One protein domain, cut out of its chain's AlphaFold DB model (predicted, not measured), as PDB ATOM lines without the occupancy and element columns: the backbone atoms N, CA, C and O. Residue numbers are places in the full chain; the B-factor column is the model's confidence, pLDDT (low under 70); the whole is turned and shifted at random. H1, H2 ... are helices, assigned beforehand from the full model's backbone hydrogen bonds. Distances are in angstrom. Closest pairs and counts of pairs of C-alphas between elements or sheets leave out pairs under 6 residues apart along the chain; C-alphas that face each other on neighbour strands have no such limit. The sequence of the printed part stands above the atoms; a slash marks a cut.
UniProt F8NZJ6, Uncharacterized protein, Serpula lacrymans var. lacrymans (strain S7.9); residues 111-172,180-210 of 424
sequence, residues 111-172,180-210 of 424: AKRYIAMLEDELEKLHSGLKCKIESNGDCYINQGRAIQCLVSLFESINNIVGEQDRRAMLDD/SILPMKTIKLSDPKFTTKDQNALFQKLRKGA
ATOM      1  N   ALA A 111    -130.387 -47.594  77.568       83.12
ATOM      2  CA  ALA A 111    -130.994 -46.591  76.698       83.12
ATOM      3  C   ALA A 111    -130.975 -47.022  75.224       83.12
ATOM      4  O   ALA A 111    -131.992 -46.922  74.550       83.12
ATOM      5  N   LYS A 112    -129.863 -47.581  74.728       86.50
ATOM      6  CA  LYS A 112    -129.766 -48.097  73.350       86.50
ATOM      7  C   LYS A 112    -130.750 -49.232  73.071       86.50
ATOM      8  O   LYS A 112    -131.372 -49.240  72.016       86.50
ATOM      9  N   ARG A 113    -130.917 -50.171  74.010       89.56
ATOM     10  CA  ARG A 113    -131.918 -51.244  73.880       89.56
ATOM     11  C   ARG A 113    -133.339 -50.688  73.863       89.56
ATOM     12  O   ARG A 113    -134.148 -51.157  73.076       89.56
ATOM     13  N   TYR A 114    -133.623 -49.687  74.695       87.44
ATOM     14  CA  TYR A 114    -134.928 -49.031  74.714       87.44
ATOM     15  C   TYR A 114    -135.209 -48.265  73.413       87.44
ATOM     16  O   TYR A 114    -136.290 -48.413  72.855       87.44
ATOM     17  N   ILE A 115    -134.223 -47.534  72.880       87.62
ATOM     18  CA  ILE A 115    -134.321 -46.860  71.575       87.62
ATOM     19  C   ILE A 115    -134.603 -47.878  70.467       87.62
ATOM     20  O   ILE A 115    -135.569 -47.705  69.737       87.62
ATOM     21  N   ALA A 116    -133.843 -48.973  70.395       86.38
ATOM     22  CA  ALA A 116    -134.065 -50.013  69.389       86.38
ATOM     23  C   ALA A 116    -135.462 -50.655  69.497       86.38
ATOM     24  O   ALA A 116    -136.078 -50.992  68.489       86.38
ATOM     25  N   MET A 117    -135.980 -50.808  70.719       90.12
ATOM     26  CA  MET A 117    -137.324 -51.340  70.950       90.12
ATOM     27  C   MET A 117    -138.413 -50.359  70.490       90.12
ATOM     28  O   MET A 117    -139.389 -50.779  69.874       90.12
ATOM     29  N   LEU A 118    -138.230 -49.059  70.745       85.12
ATOM     30  CA  LEU A 118    -139.122 -48.005  70.255       85.12
ATOM     31  C   LEU A 118    -139.068 -47.866  68.726       85.12
ATOM     32  O   LEU A 118    -140.103 -47.651  68.102       85.12
ATOM     33  N   GLU A 119    -137.891 -48.006  68.113       83.62
ATOM     34  CA  GLU A 119    -137.724 -47.996  66.653       83.62
ATOM     35  C   GLU A 119    -138.469 -49.170  65.988       83.62
ATOM     36  O   GLU A 119    -139.193 -48.955  65.016       83.62
ATOM     37  N   ASP A 120    -138.379 -50.384  66.549       83.69
ATOM     38  CA  ASP A 120    -139.124 -51.566  66.079       83.69
ATOM     39  C   ASP A 120    -140.647 -51.409  66.265       83.69
ATOM     40  O   ASP A 120    -141.437 -51.792  65.397       83.69
ATOM     41  N   GLU A 121    -141.087 -50.797  67.368       84.25
ATOM     42  CA  GLU A 121    -142.505 -50.495  67.592       84.25
ATOM     43  C   GLU A 121    -143.035 -49.457  66.590       84.25
ATOM     44  O   GLU A 121    -144.111 -49.652  66.015       84.25
ATOM     45  N   LEU A 122    -142.265 -48.401  66.303       77.75
ATOM     46  CA  LEU A 122    -142.593 -47.428  65.257       77.75
ATOM     47  C   LEU A 122    -142.684 -48.094  63.879       77.75
ATOM     48  O   LEU A 122    -143.637 -47.848  63.140       77.75
ATOM     49  N   GLU A 123    -141.754 -48.983  63.531       82.00
ATOM     50  CA  GLU A 123    -141.778 -49.687  62.245       82.00
ATOM     51  C   GLU A 123    -142.979 -50.642  62.115       82.00
ATOM     52  O   GLU A 123    -143.631 -50.707  61.062       82.00
ATOM     53  N   LYS A 124    -143.364 -51.324  63.199       77.69
ATOM     54  CA  LYS A 124    -144.593 -52.134  63.258       77.69
ATOM     55  C   LYS A 124    -145.855 -51.288  63.101       77.69
ATOM     56  O   LYS A 124    -146.767 -51.675  62.367       77.69
ATOM     57  N   LEU A 125    -145.912 -50.125  63.744       72.81
ATOM     58  CA  LEU A 125    -147.038 -49.202  63.595       72.81
ATOM     59  C   LEU A 125    -147.130 -48.659  62.162       72.81
ATOM     60  O   LEU A 125    -148.214 -48.684  61.575       72.81
ATOM     61  N   HIS A 126    -146.005 -48.254  61.563       68.62
ATOM     62  CA  HIS A 126    -145.960 -47.770  60.178       68.62
ATOM     63  C   HIS A 126    -146.359 -48.859  59.179       68.62
ATOM     64  O   HIS A 126    -147.151 -48.614  58.271       68.62
ATOM     65  N   SER A 127    -145.851 -50.084  59.338       73.69
ATOM     66  CA  SER A 127    -146.201 -51.201  58.450       73.69
ATOM     67  C   SER A 127    -147.680 -51.582  58.556       73.69
ATOM     68  O   SER A 127    -148.331 -51.783  57.529       73.69
ATOM     69  N   GLY A 128    -148.250 -51.594  59.765       70.88
ATOM     70  CA  GLY A 128    -149.683 -51.810  59.972       70.88
ATOM     71  C   GLY A 128    -150.552 -50.727  59.321       70.88
ATOM     72  O   GLY A 128    -151.561 -51.039  58.683       70.88
ATOM     73  N   LEU A 129    -150.150 -49.457  59.430       67.25
ATOM     74  CA  LEU A 129    -150.877 -48.339  58.826       67.25
ATOM     75  C   LEU A 129    -150.765 -48.337  57.297       67.25
ATOM     76  O   LEU A 129    -151.775 -48.178  56.610       67.25
ATOM     77  N   LYS A 130    -149.573 -48.605  56.760       70.06
ATOM     78  CA  LYS A 130    -149.346 -48.781  55.322       70.06
ATOM     79  C   LYS A 130    -150.244 -49.878  54.749       70.06
ATOM     80  O   LYS A 130    -150.956 -49.623  53.779       70.06
ATOM     81  N   CYS A 131    -150.284 -51.053  55.383       70.75
ATOM     82  CA  CYS A 131    -151.176 -52.146  54.985       70.75
ATOM     83  C   CYS A 131    -152.650 -51.715  54.978       70.75
ATOM     84  O   CYS A 131    -153.394 -52.101  54.083       70.75
ATOM     85  N   LYS A 132    -153.070 -50.875  55.933       69.69
ATOM     86  CA  LYS A 132    -154.439 -50.343  56.004       69.69
ATOM     87  C   LYS A 132    -154.750 -49.337  54.888       69.69
ATOM     88  O   LYS A 132    -155.860 -49.333  54.359       69.69
ATOM     89  N   ILE A 133    -153.795 -48.481  54.520       68.38
ATOM     90  CA  ILE A 133    -153.941 -47.546  53.388       68.38
ATOM     91  C   ILE A 133    -153.997 -48.315  52.067       68.38
ATOM     92  O   ILE A 133    -154.788 -47.974  51.190       68.38
ATOM     93  N   GLU A 134    -153.185 -49.362  51.925       72.19
ATOM     94  CA  GLU A 134    -153.189 -50.228  50.748       72.19
ATOM     95  C   GLU A 134    -154.487 -51.036  50.649       72.19
ATOM     96  O   GLU A 134    -155.119 -51.017  49.592       72.19
ATOM     97  N   SER A 135    -154.948 -51.648  51.747       76.12
ATOM     98  CA  SER A 135    -156.204 -52.410  51.780       76.12
ATOM     99  C   SER A 135    -157.428 -51.538  51.501       76.12
ATOM    100  O   SER A 135    -158.382 -51.992  50.879       76.12
ATOM    101  N   ASN A 136    -157.397 -50.273  51.933       75.44
ATOM    102  CA  ASN A 136    -158.460 -49.297  51.688       75.44
ATOM    103  C   ASN A 136    -158.174 -48.400  50.475       75.44
ATOM    104  O   ASN A 136    -158.842 -47.378  50.296       75.44
ATOM    105  N   GLY A 137    -157.191 -48.751  49.640       77.00
ATOM    106  CA  GLY A 137    -156.713 -47.896  48.557       77.00
ATOM    107  C   GLY A 137    -157.828 -47.452  47.611       77.00
ATOM    108  O   GLY A 137    -157.903 -46.271  47.274       77.00
ATOM    109  N   ASP A 138    -158.728 -48.367  47.254       81.81
ATOM    110  CA  ASP A 138    -159.866 -48.083  46.374       81.81
ATOM    111  C   ASP A 138    -160.898 -47.162  47.036       81.81
ATOM    112  O   ASP A 138    -161.473 -46.298  46.379       81.81
ATOM    113  N   CYS A 139    -161.091 -47.276  48.355       82.31
ATOM    114  CA  CYS A 139    -161.966 -46.376  49.106       82.31
ATOM    115  C   CYS A 139    -161.459 -44.930  49.027       82.31
ATOM    116  O   CYS A 139    -162.236 -44.023  48.734       82.31
ATOM    117  N   TYR A 140    -160.156 -44.716  49.226       79.88
ATOM    118  CA  TYR A 140    -159.559 -43.381  49.154       79.88
ATOM    119  C   TYR A 140    -159.513 -42.833  47.729       79.88
ATOM    120  O   TYR A 140    -159.775 -41.652  47.530       79.88
ATOM    121  N   ILE A 141    -159.269 -43.672  46.721       84.50
ATOM    122  CA  ILE A 141    -159.402 -43.260  45.316       84.50
ATOM    123  C   ILE A 141    -160.843 -42.800  45.042       84.50
ATOM    124  O   ILE A 141    -161.048 -41.710  44.513       84.50
ATOM    125  N   ASN A 142    -161.847 -43.563  45.475       81.44
ATOM    126  CA  ASN A 142    -163.255 -43.202  45.287       81.44
ATOM    127  C   ASN A 142    -163.644 -41.913  46.028       81.44
ATOM    128  O   ASN A 142    -164.389 -41.104  45.485       81.44
ATOM    129  N   GLN A 143    -163.116 -41.680  47.235       79.56
ATOM    130  CA  GLN A 143    -163.293 -40.407  47.945       79.56
ATOM    131  C   GLN A 143    -162.630 -39.241  47.198       79.56
ATOM    132  O   GLN A 143    -163.209 -38.159  47.107       79.56
ATOM    133  N   GLY A 144    -161.445 -39.472  46.626       78.44
ATOM    134  CA  GLY A 144    -160.705 -38.495  45.833       78.44
ATOM    135  C   GLY A 144    -161.476 -37.992  44.614       78.44
ATOM    136  O   GLY A 144    -161.429 -36.799  44.319       78.44
ATOM    137  N   ARG A 145    -162.263 -38.864  43.965       83.25
ATOM    138  CA  ARG A 145    -163.093 -38.504  42.798       83.25
ATOM    139  C   ARG A 145    -164.053 -37.337  43.064       83.25
ATOM    140  O   ARG A 145    -164.400 -36.624  42.136       83.25
ATOM    141  N   ALA A 146    -164.476 -37.114  44.312       73.69
ATOM    142  CA  ALA A 146    -165.385 -36.020  44.659       73.69
ATOM    143  C   ALA A 146    -164.686 -34.658  44.848       73.69
ATOM    144  O   ALA A 146    -165.364 -33.633  44.864       73.69
ATOM    145  N   ILE A 147    -163.357 -34.624  45.009       72.75
ATOM    146  CA  ILE A 147    -162.612 -33.413  45.404       72.75
ATOM    147  C   ILE A 147    -162.639 -32.355  44.298       72.75
ATOM    148  O   ILE A 147    -163.057 -31.223  44.545       72.75
ATOM    149  N   GLN A 148    -162.242 -32.729  43.078       66.19
ATOM    150  CA  GLN A 148    -162.242 -31.812  41.931       66.19
ATOM    151  C   GLN A 148    -163.657 -31.389  41.518       66.19
ATOM    152  O   GLN A 148    -163.830 -30.343  40.900       66.19
ATOM    153  N   CYS A 149    -164.675 -32.143  41.936       62.88
ATOM    154  CA  CYS A 149    -166.070 -31.798  41.700       62.88
ATOM    155  C   CYS A 149    -166.645 -30.777  42.702       62.88
ATOM    156  O   CYS A 149    -167.725 -30.247  42.452       62.88
ATOM    157  N   LEU A 150    -166.008 -30.539  43.857       60.12
ATOM    158  CA  LEU A 150    -166.668 -29.851  44.979       60.12
ATOM    159  C   LEU A 150    -165.884 -28.700  45.618       60.12
ATOM    160  O   LEU A 150    -166.525 -27.845  46.221       60.12
ATOM    161  N   VAL A 151    -164.547 -28.691  45.563       57.66
ATOM    162  CA  VAL A 151    -163.760 -27.884  46.520       57.66
ATOM    163  C   VAL A 151    -163.031 -26.702  45.881       57.66
ATOM    164  O   VAL A 151    -163.113 -25.605  46.415       57.66
ATOM    165  N   SER A 152    -162.331 -26.898  44.760       61.66
ATOM    166  CA  SER A 152    -161.682 -25.842  43.960       61.66
ATOM    167  C   SER A 152    -160.939 -26.490  42.787       61.66
ATOM    168  O   SER A 152    -160.439 -27.608  42.921       61.66
ATOM    169  N   LEU A 153    -160.837 -25.798  41.644       64.44
ATOM    170  CA  LEU A 153    -160.131 -26.306  40.457       64.44
ATOM    171  C   LEU A 153    -158.600 -26.296  40.605       64.44
ATOM    172  O   LEU A 153    -157.925 -27.104  39.972       64.44
ATOM    173  N   PHE A 154    -158.048 -25.393  41.425       69.50
ATOM    174  CA  PHE A 154    -156.600 -25.135  41.476       69.50
ATOM    175  C   PHE A 154    -155.970 -25.320  42.859       69.50
ATOM    176  O   PHE A 154    -154.751 -25.186  42.994       69.50
ATOM    177  N   GLU A 155    -156.760 -25.609  43.896       70.75
ATOM    178  CA  GLU A 155    -156.196 -25.885  45.215       70.75
ATOM    179  C   GLU A 155    -155.645 -27.302  45.331       70.75
ATOM    180  O   GLU A 155    -156.218 -28.282  44.852       70.75
ATOM    181  N   SER A 156    -154.506 -27.419  46.011       74.19
ATOM    182  CA  SER A 156    -153.921 -28.720  46.294       74.19
ATOM    183  C   SER A 156    -154.654 -29.395  47.455       74.19
ATOM    184  O   SER A 156    -155.049 -28.740  48.417       74.19
ATOM    185  N   ILE A 157    -154.748 -30.727  47.416       75.25
ATOM    186  CA  ILE A 157    -155.299 -31.529  48.524       75.25
ATOM    187  C   ILE A 157    -154.592 -31.210  49.849       75.25
ATOM    188  O   ILE A 157    -155.242 -31.156  50.886       75.25
ATOM    189  N   ASN A 158    -153.286 -30.927  49.811       74.56
ATOM    190  CA  ASN A 158    -152.516 -30.556  50.997       74.56
ATOM    191  C   ASN A 158    -152.994 -29.226  51.590       74.56
ATOM    192  O   ASN A 158    -153.079 -29.107  52.804       74.56
ATOM    193  N   ASN A 159    -153.320 -28.241  50.745       73.75
ATOM    194  CA  ASN A 159    -153.821 -26.943  51.199       73.75
ATOM    195  C   ASN A 159    -155.221 -27.085  51.795       73.75
ATOM    196  O   ASN A 159    -155.474 -26.558  52.871       73.75
ATOM    197  N   ILE A 160    -156.092 -27.855  51.134       72.50
ATOM    198  CA  ILE A 160    -157.458 -28.127  51.602       72.50
ATOM    199  C   ILE A 160    -157.426 -28.799  52.981       72.50
ATOM    200  O   ILE A 160    -158.146 -28.401  53.895       72.50
ATOM    201  N   VAL A 161    -156.576 -29.816  53.140       70.25
ATOM    202  CA  VAL A 161    -156.421 -30.538  54.406       70.25
ATOM    203  C   VAL A 161    -155.749 -29.667  55.466       70.25
ATOM    204  O   VAL A 161    -156.230 -29.619  56.591       70.25
ATOM    205  N   GLY A 162    -154.704 -28.919  55.111       69.25
ATOM    206  CA  GLY A 162    -154.040 -27.999  56.035       69.25
ATOM    207  C   GLY A 162    -154.968 -26.893  56.541       69.25
ATOM    208  O   GLY A 162    -154.915 -26.537  57.715       69.25
ATOM    209  N   GLU A 163    -155.864 -26.387  55.693       68.12
ATOM    210  CA  GLU A 163    -156.900 -25.431  56.096       68.12
ATOM    211  C   GLU A 163    -157.937 -26.074  57.030       68.12
ATOM    212  O   GLU A 163    -158.357 -25.449  58.004       68.12
ATOM    213  N   GLN A 164    -158.318 -27.333  56.788       68.56
ATOM    214  CA  GLN A 164    -159.186 -28.088  57.697       68.56
ATOM    215  C   GLN A 164    -158.525 -28.302  59.067       68.56
ATOM    216  O   GLN A 164    -159.175 -28.092  60.092       68.56
ATOM    217  N   ASP A 165    -157.247 -28.681  59.093       66.00
ATOM    218  CA  ASP A 165    -156.479 -28.864  60.326       66.00
ATOM    219  C   ASP A 165    -156.342 -27.535  61.082       66.00
ATOM    220  O   ASP A 165    -156.578 -27.482  62.287       66.00
ATOM    221  N   ARG A 166    -156.061 -26.431  60.373       70.81
ATOM    222  CA  ARG A 166    -156.024 -25.079  60.955       70.81
ATOM    223  C   ARG A 166    -157.351 -24.708  61.618       70.81
ATOM    224  O   ARG A 166    -157.333 -24.124  62.696       70.81
ATOM    225  N   ARG A 167    -158.493 -25.027  60.995       64.56
ATOM    226  CA  ARG A 167    -159.829 -24.783  61.574       64.56
ATOM    227  C   ARG A 167    -160.080 -25.645  62.806       64.56
ATOM    228  O   ARG A 167    -160.522 -25.121  63.818       64.56
ATOM    229  N   ALA A 168    -159.706 -26.922  62.756       62.88
ATOM    230  CA  ALA A 168    -159.850 -27.835  63.889       62.88
ATOM    231  C   ALA A 168    -159.043 -27.402  65.128       62.88
ATOM    232  O   ALA A 168    -159.419 -27.752  66.239       62.88
ATOM    233  N   MET A 169    -157.953 -26.646  64.953       63.28
ATOM    234  CA  MET A 169    -157.170 -26.076  66.060       63.28
ATOM    235  C   MET A 169    -157.781 -24.797  66.661       63.28
ATOM    236  O   MET A 169    -157.307 -24.338  67.695       63.28
ATOM    237  N   LEU A 170    -158.769 -24.185  66.002       63.03
ATOM    238  CA  LEU A 170    -159.401 -22.933  66.440       63.03
ATOM    239  C   LEU A 170    -160.781 -23.146  67.081       63.03
ATOM    240  O   LEU A 170    -161.288 -22.229  67.725       63.03
ATOM    241  N   ASP A 171    -161.368 -24.333  66.923       55.38
ATOM    242  CA  ASP A 171    -162.668 -24.697  67.489       55.38
ATOM    243  C   ASP A 171    -162.491 -25.331  68.884       55.38
ATOM    244  O   ASP A 171    -162.470 -26.553  69.019       55.38
ATOM    245  N   ASP A 172    -162.370 -24.503  69.929       51.81
ATOM    246  CA  ASP A 172    -162.328 -24.957  71.335       51.81
ATOM    247  C   ASP A 172    -163.727 -25.198  71.944       51.81
ATOM    248  O   ASP A 172    -163.828 -25.660  73.075       51.81
ATOM    249  N   SER A 180    -167.818 -29.334  58.019       44.22
ATOM    250  CA  SER A 180    -166.985 -30.254  57.233       44.22
ATOM    251  C   SER A 180    -167.350 -30.142  55.746       44.22
ATOM    252  O   SER A 180    -168.288 -30.791  55.280       44.22
ATOM    253  N   ILE A 181    -166.598 -29.328  54.999       42.91
ATOM    254  CA  ILE A 181    -166.708 -29.147  53.535       42.91
ATOM    255  C   ILE A 181    -166.570 -30.484  52.784       42.91
ATOM    256  O   ILE A 181    -167.027 -30.636  51.652       42.91
ATOM    257  N   LEU A 182    -165.999 -31.497  53.432       46.56
ATOM    258  CA  LEU A 182    -165.739 -32.793  52.841       46.56
ATOM    259  C   LEU A 182    -166.586 -33.887  53.505       46.56
ATOM    260  O   LEU A 182    -166.597 -33.997  54.732       46.56
ATOM    261  N   PRO A 183    -167.154 -34.829  52.731       42.94
ATOM    262  CA  PRO A 183    -167.525 -36.144  53.252       42.94
ATOM    263  C   PRO A 183    -166.302 -36.977  53.718       42.94
ATOM    264  O   PRO A 183    -166.452 -38.159  54.016       42.94
ATOM    265  N   MET A 184    -165.107 -36.377  53.865       50.06
ATOM    266  CA  MET A 184    -163.905 -36.940  54.508       50.06
ATOM    267  C   MET A 184    -164.035 -37.056  56.034       50.06
ATOM    268  O   MET A 184    -163.060 -36.951  56.774       50.06
ATOM    269  N   LYS A 185    -165.231 -37.354  56.546       45.56
ATOM    270  CA  LYS A 185    -165.450 -37.615  57.977       45.56
ATOM    271  C   LYS A 185    -164.635 -38.812  58.504       45.56
ATOM    272  O   LYS A 185    -164.635 -39.083  59.700       45.56
ATOM    273  N   THR A 186    -163.971 -39.549  57.616       43.81
ATOM    274  CA  THR A 186    -163.276 -40.809  57.887       43.81
ATOM    275  C   THR A 186    -161.756 -40.703  57.932       43.81
ATOM    276  O   THR A 186    -161.125 -41.651  58.397       43.81
ATOM    277  N   ILE A 187    -161.149 -39.589  57.511       51.56
ATOM    278  CA  ILE A 187    -159.696 -39.424  57.604       51.56
ATOM    279  C   ILE A 187    -159.390 -38.494  58.774       51.56
ATOM    280  O   ILE A 187    -159.272 -37.284  58.622       51.56
ATOM    281  N   LYS A 188    -159.247 -39.077  59.966       52.41
ATOM    282  CA  LYS A 188    -158.618 -38.386  61.095       52.41
ATOM    283  C   LYS A 188    -157.114 -38.290  60.816       52.41
ATOM    284  O   LYS A 188    -156.354 -39.145  61.256       52.41
ATOM    285  N   LEU A 189    -156.699 -37.286  60.038       51.19
ATOM    286  CA  LEU A 189    -155.282 -36.950  59.816       51.19
ATOM    287  C   LEU A 189    -154.573 -36.497  61.100       51.19
ATOM    288  O   LEU A 189    -153.350 -36.520  61.162       51.19
ATOM    289  N   SER A 190    -155.356 -36.149  62.119       48.00
ATOM    290  CA  SER A 190    -154.943 -35.778  63.466       48.00
ATOM    291  C   SER A 190    -154.692 -36.966  64.407       48.00
ATOM    292  O   SER A 190    -154.473 -36.752  65.597       48.00
ATOM    293  N   ASP A 191    -154.714 -38.218  63.925       54.44
ATOM    294  CA  ASP A 191    -154.214 -39.343  64.724       54.44
ATOM    295  C   ASP A 191    -152.679 -39.219  64.831       54.44
ATOM    296  O   ASP A 191    -152.004 -39.307  63.802       54.44
ATOM    297  N   PRO A 192    -152.100 -39.038  66.033       52.06
ATOM    298  CA  PRO A 192    -150.651 -38.898  66.220       52.06
ATOM    299  C   PRO A 192    -149.843 -40.116  65.734       52.06
ATOM    300  O   PRO A 192    -148.617 -40.067  65.698       52.06
ATOM    301  N   LYS A 193    -150.514 -41.207  65.342       56.00
ATOM    302  CA  LYS A 193    -149.920 -42.384  64.693       56.00
ATOM    303  C   LYS A 193    -149.659 -42.213  63.191       56.00
ATOM    304  O   LYS A 193    -149.040 -43.094  62.599       56.00
ATOM    305  N   PHE A 194    -150.141 -41.145  62.550       62.16
ATOM    306  CA  PHE A 194    -149.884 -40.886  61.132       62.16
ATOM    307  C   PHE A 194    -148.515 -40.235  60.936       62.16
ATOM    308  O   PHE A 194    -148.288 -39.096  61.339       62.16
ATOM    309  N   THR A 195    -147.608 -40.924  60.245       65.94
ATOM    310  CA  THR A 195    -146.374 -40.280  59.785       65.94
ATOM    311  C   THR A 195    -146.627 -39.399  58.572       65.94
ATOM    312  O   THR A 195    -147.545 -39.639  57.785       65.94
ATOM    313  N   THR A 196    -145.714 -38.461  58.317       68.25
ATOM    314  CA  THR A 196    -145.669 -37.695  57.062       68.25
ATOM    315  C   THR A 196    -145.662 -38.606  55.825       68.25
ATOM    316  O   THR A 196    -146.221 -38.262  54.786       68.25
ATOM    317  N   LYS A 197    -145.059 -39.800  55.917       71.69
ATOM    318  CA  LYS A 197    -145.008 -40.770  54.814       71.69
ATOM    319  C   LYS A 197    -146.376 -41.402  54.542       71.69
ATOM    320  O   LYS A 197    -146.766 -41.516  53.381       71.69
ATOM    321  N   ASP A 198    -147.109 -41.758  55.592       73.25
ATOM    322  CA  ASP A 198    -148.451 -42.337  55.488       73.25
ATOM    323  C   ASP A 198    -149.475 -41.298  55.011       73.25
ATOM    324  O   ASP A 198    -150.317 -41.594  54.162       73.25
ATOM    325  N   GLN A 199    -149.343 -40.050  55.471       72.25
ATOM    326  CA  GLN A 199    -150.133 -38.917  54.975       72.25
ATOM    327  C   GLN A 199    -149.908 -38.696  53.474       72.25
ATOM    328  O   GLN A 199    -150.864 -38.601  52.704       72.25
ATOM    329  N   ASN A 200    -148.650 -38.709  53.026       77.81
ATOM    330  CA  ASN A 200    -148.320 -38.573  51.607       77.81
ATOM    331  C   ASN A 200    -148.895 -39.717  50.759       77.81
ATOM    332  O   ASN A 200    -149.436 -39.466  49.681       77.81
ATOM    333  N   ALA A 201    -148.820 -40.964  51.236       80.38
ATOM    334  CA  ALA A 201    -149.403 -42.112  50.540       80.38
ATOM    335  C   ALA A 201    -150.929 -41.975  50.393       80.38
ATOM    336  O   ALA A 201    -151.492 -42.270  49.336       80.38
ATOM    337  N   LEU A 202    -151.601 -41.470  51.427       80.69
ATOM    338  CA  LEU A 202    -153.029 -41.188  51.394       80.69
ATOM    339  C   LEU A 202    -153.381 -40.058  50.414       80.69
ATOM    340  O   LEU A 202    -154.273 -40.221  49.578       80.69
ATOM    341  N   PHE A 203    -152.652 -38.939  50.451       81.50
ATOM    342  CA  PHE A 203    -152.845 -37.829  49.514       81.50
ATOM    343  C   PHE A 203    -152.610 -38.242  48.062       81.50
ATOM    344  O   PHE A 203    -153.333 -37.784  47.178       81.50
ATOM    345  N   GLN A 204    -151.669 -39.151  47.802       84.75
ATOM    346  CA  GLN A 204    -151.478 -39.728  46.470       84.75
ATOM    347  C   GLN A 204    -152.707 -40.514  45.999       84.75
ATOM    348  O   GLN A 204    -153.107 -40.375  44.844       84.75
ATOM    349  N   LYS A 205    -153.341 -41.312  46.870       84.62
ATOM    350  CA  LYS A 205    -154.571 -42.049  46.523       84.62
ATOM    351  C   LYS A 205    -155.732 -41.100  46.229       84.62
ATOM    352  O   LYS A 205    -156.431 -41.290  45.237       84.62
ATOM    353  N   LEU A 206    -155.898 -40.061  47.044       83.38
ATOM    354  CA  LEU A 206    -156.926 -39.038  46.844       83.38
ATOM    355  C   LEU A 206    -156.701 -38.256  45.546       83.38
ATOM    356  O   LEU A 206    -157.634 -38.086  44.767       83.38
ATOM    357  N   ARG A 207    -155.456 -37.849  45.276       83.94
ATOM    358  CA  ARG A 207    -155.081 -37.168  44.032       83.94
ATOM    359  C   ARG A 207    -155.339 -38.046  42.815       83.94
ATOM    360  O   ARG A 207    -155.966 -37.592  41.873       83.94
ATOM    361  N   LYS A 208    -154.955 -39.324  42.880       87.62
ATOM    362  CA  LYS A 208    -155.248 -40.300  41.823       87.62
ATOM    363  C   LYS A 208    -156.750 -40.398  41.536       87.62
ATOM    364  O   LYS A 208    -157.141 -40.501  40.379       87.62
ATOM    365  N   GLY A 209    -157.580 -40.389  42.578       86.12
ATOM    366  CA  GLY A 209    -159.034 -40.344  42.442       86.12
ATOM    367  C   GLY A 209    -159.524 -39.074  41.758       86.12
ATOM    368  O   GLY A 209    -160.288 -39.156  40.803       86.12
ATOM    369  N   ALA A 210    -159.060 -37.919  42.231       83.12
ATOM    370  CA  ALA A 210    -159.418 -36.617  41.687       83.12
ATOM    371  C   ALA A 210    -159.051 -36.524  40.195       83.12
ATOM    372  O   ALA A 210    -159.945 -36.436  39.359       83.12
TER     373      ALA A 210
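AT A GLANCE: This is residues 111 to 172 and 180 to 210 of the 424 residues of an uncharacterized protein of Serpula lacrymans var. lacrymans (strain S7.9) (UniProt F8NZJ6). A long helix, H1, sticks out as an arm with residues 111 to 121; its later residues, H2 and H4 pack on H5, the core of the body. The 93 printed residues, with five named helices, H1 to H5 along the chain, are all helix by class. The whole is loose, radius of gyration of the C-alphas 15.5 A, spanning 50 by 34 by 20 A.

IN THESE COORDINATES: H1, residues 111 to 135, runs 35.9 A from C-alpha 111 at (-130.994, -46.591, 76.698). H2 is residues 137 to 144, H3 147 to 150, H4 157 to 168. H5, residues 196 to 210, 20.7 A long, ends at (-159.418, -36.617, 41.687).

HOW THE PARTS SIT: H1, by residues 126 to 133 alone, touches H5 at a shallow 9 degrees, closest C-alphas Lys 130 and Asp 198, 6.5 A. H2 touches H5 steeply, 63 degrees, closest C-alphas Gly 144 and Leu 206, 3.9 A. H4, by residues 157 to 158 alone, touches H5, closest C-alphas Ile 157 and Phe 203, 6.8 A. H3 is close but not clearly touching H5. Every O i to N i+4 pair is within hydrogen-bond range in H1, H2, H4 and H5; H3 is too short.

THE WHOLE: Residues 173 to 179 are cut out, a 15.8 A gap between C-alphas 172 and 180. No link printed whole is long. Residues 180 to 196 are among 38 with pLDDT under 70.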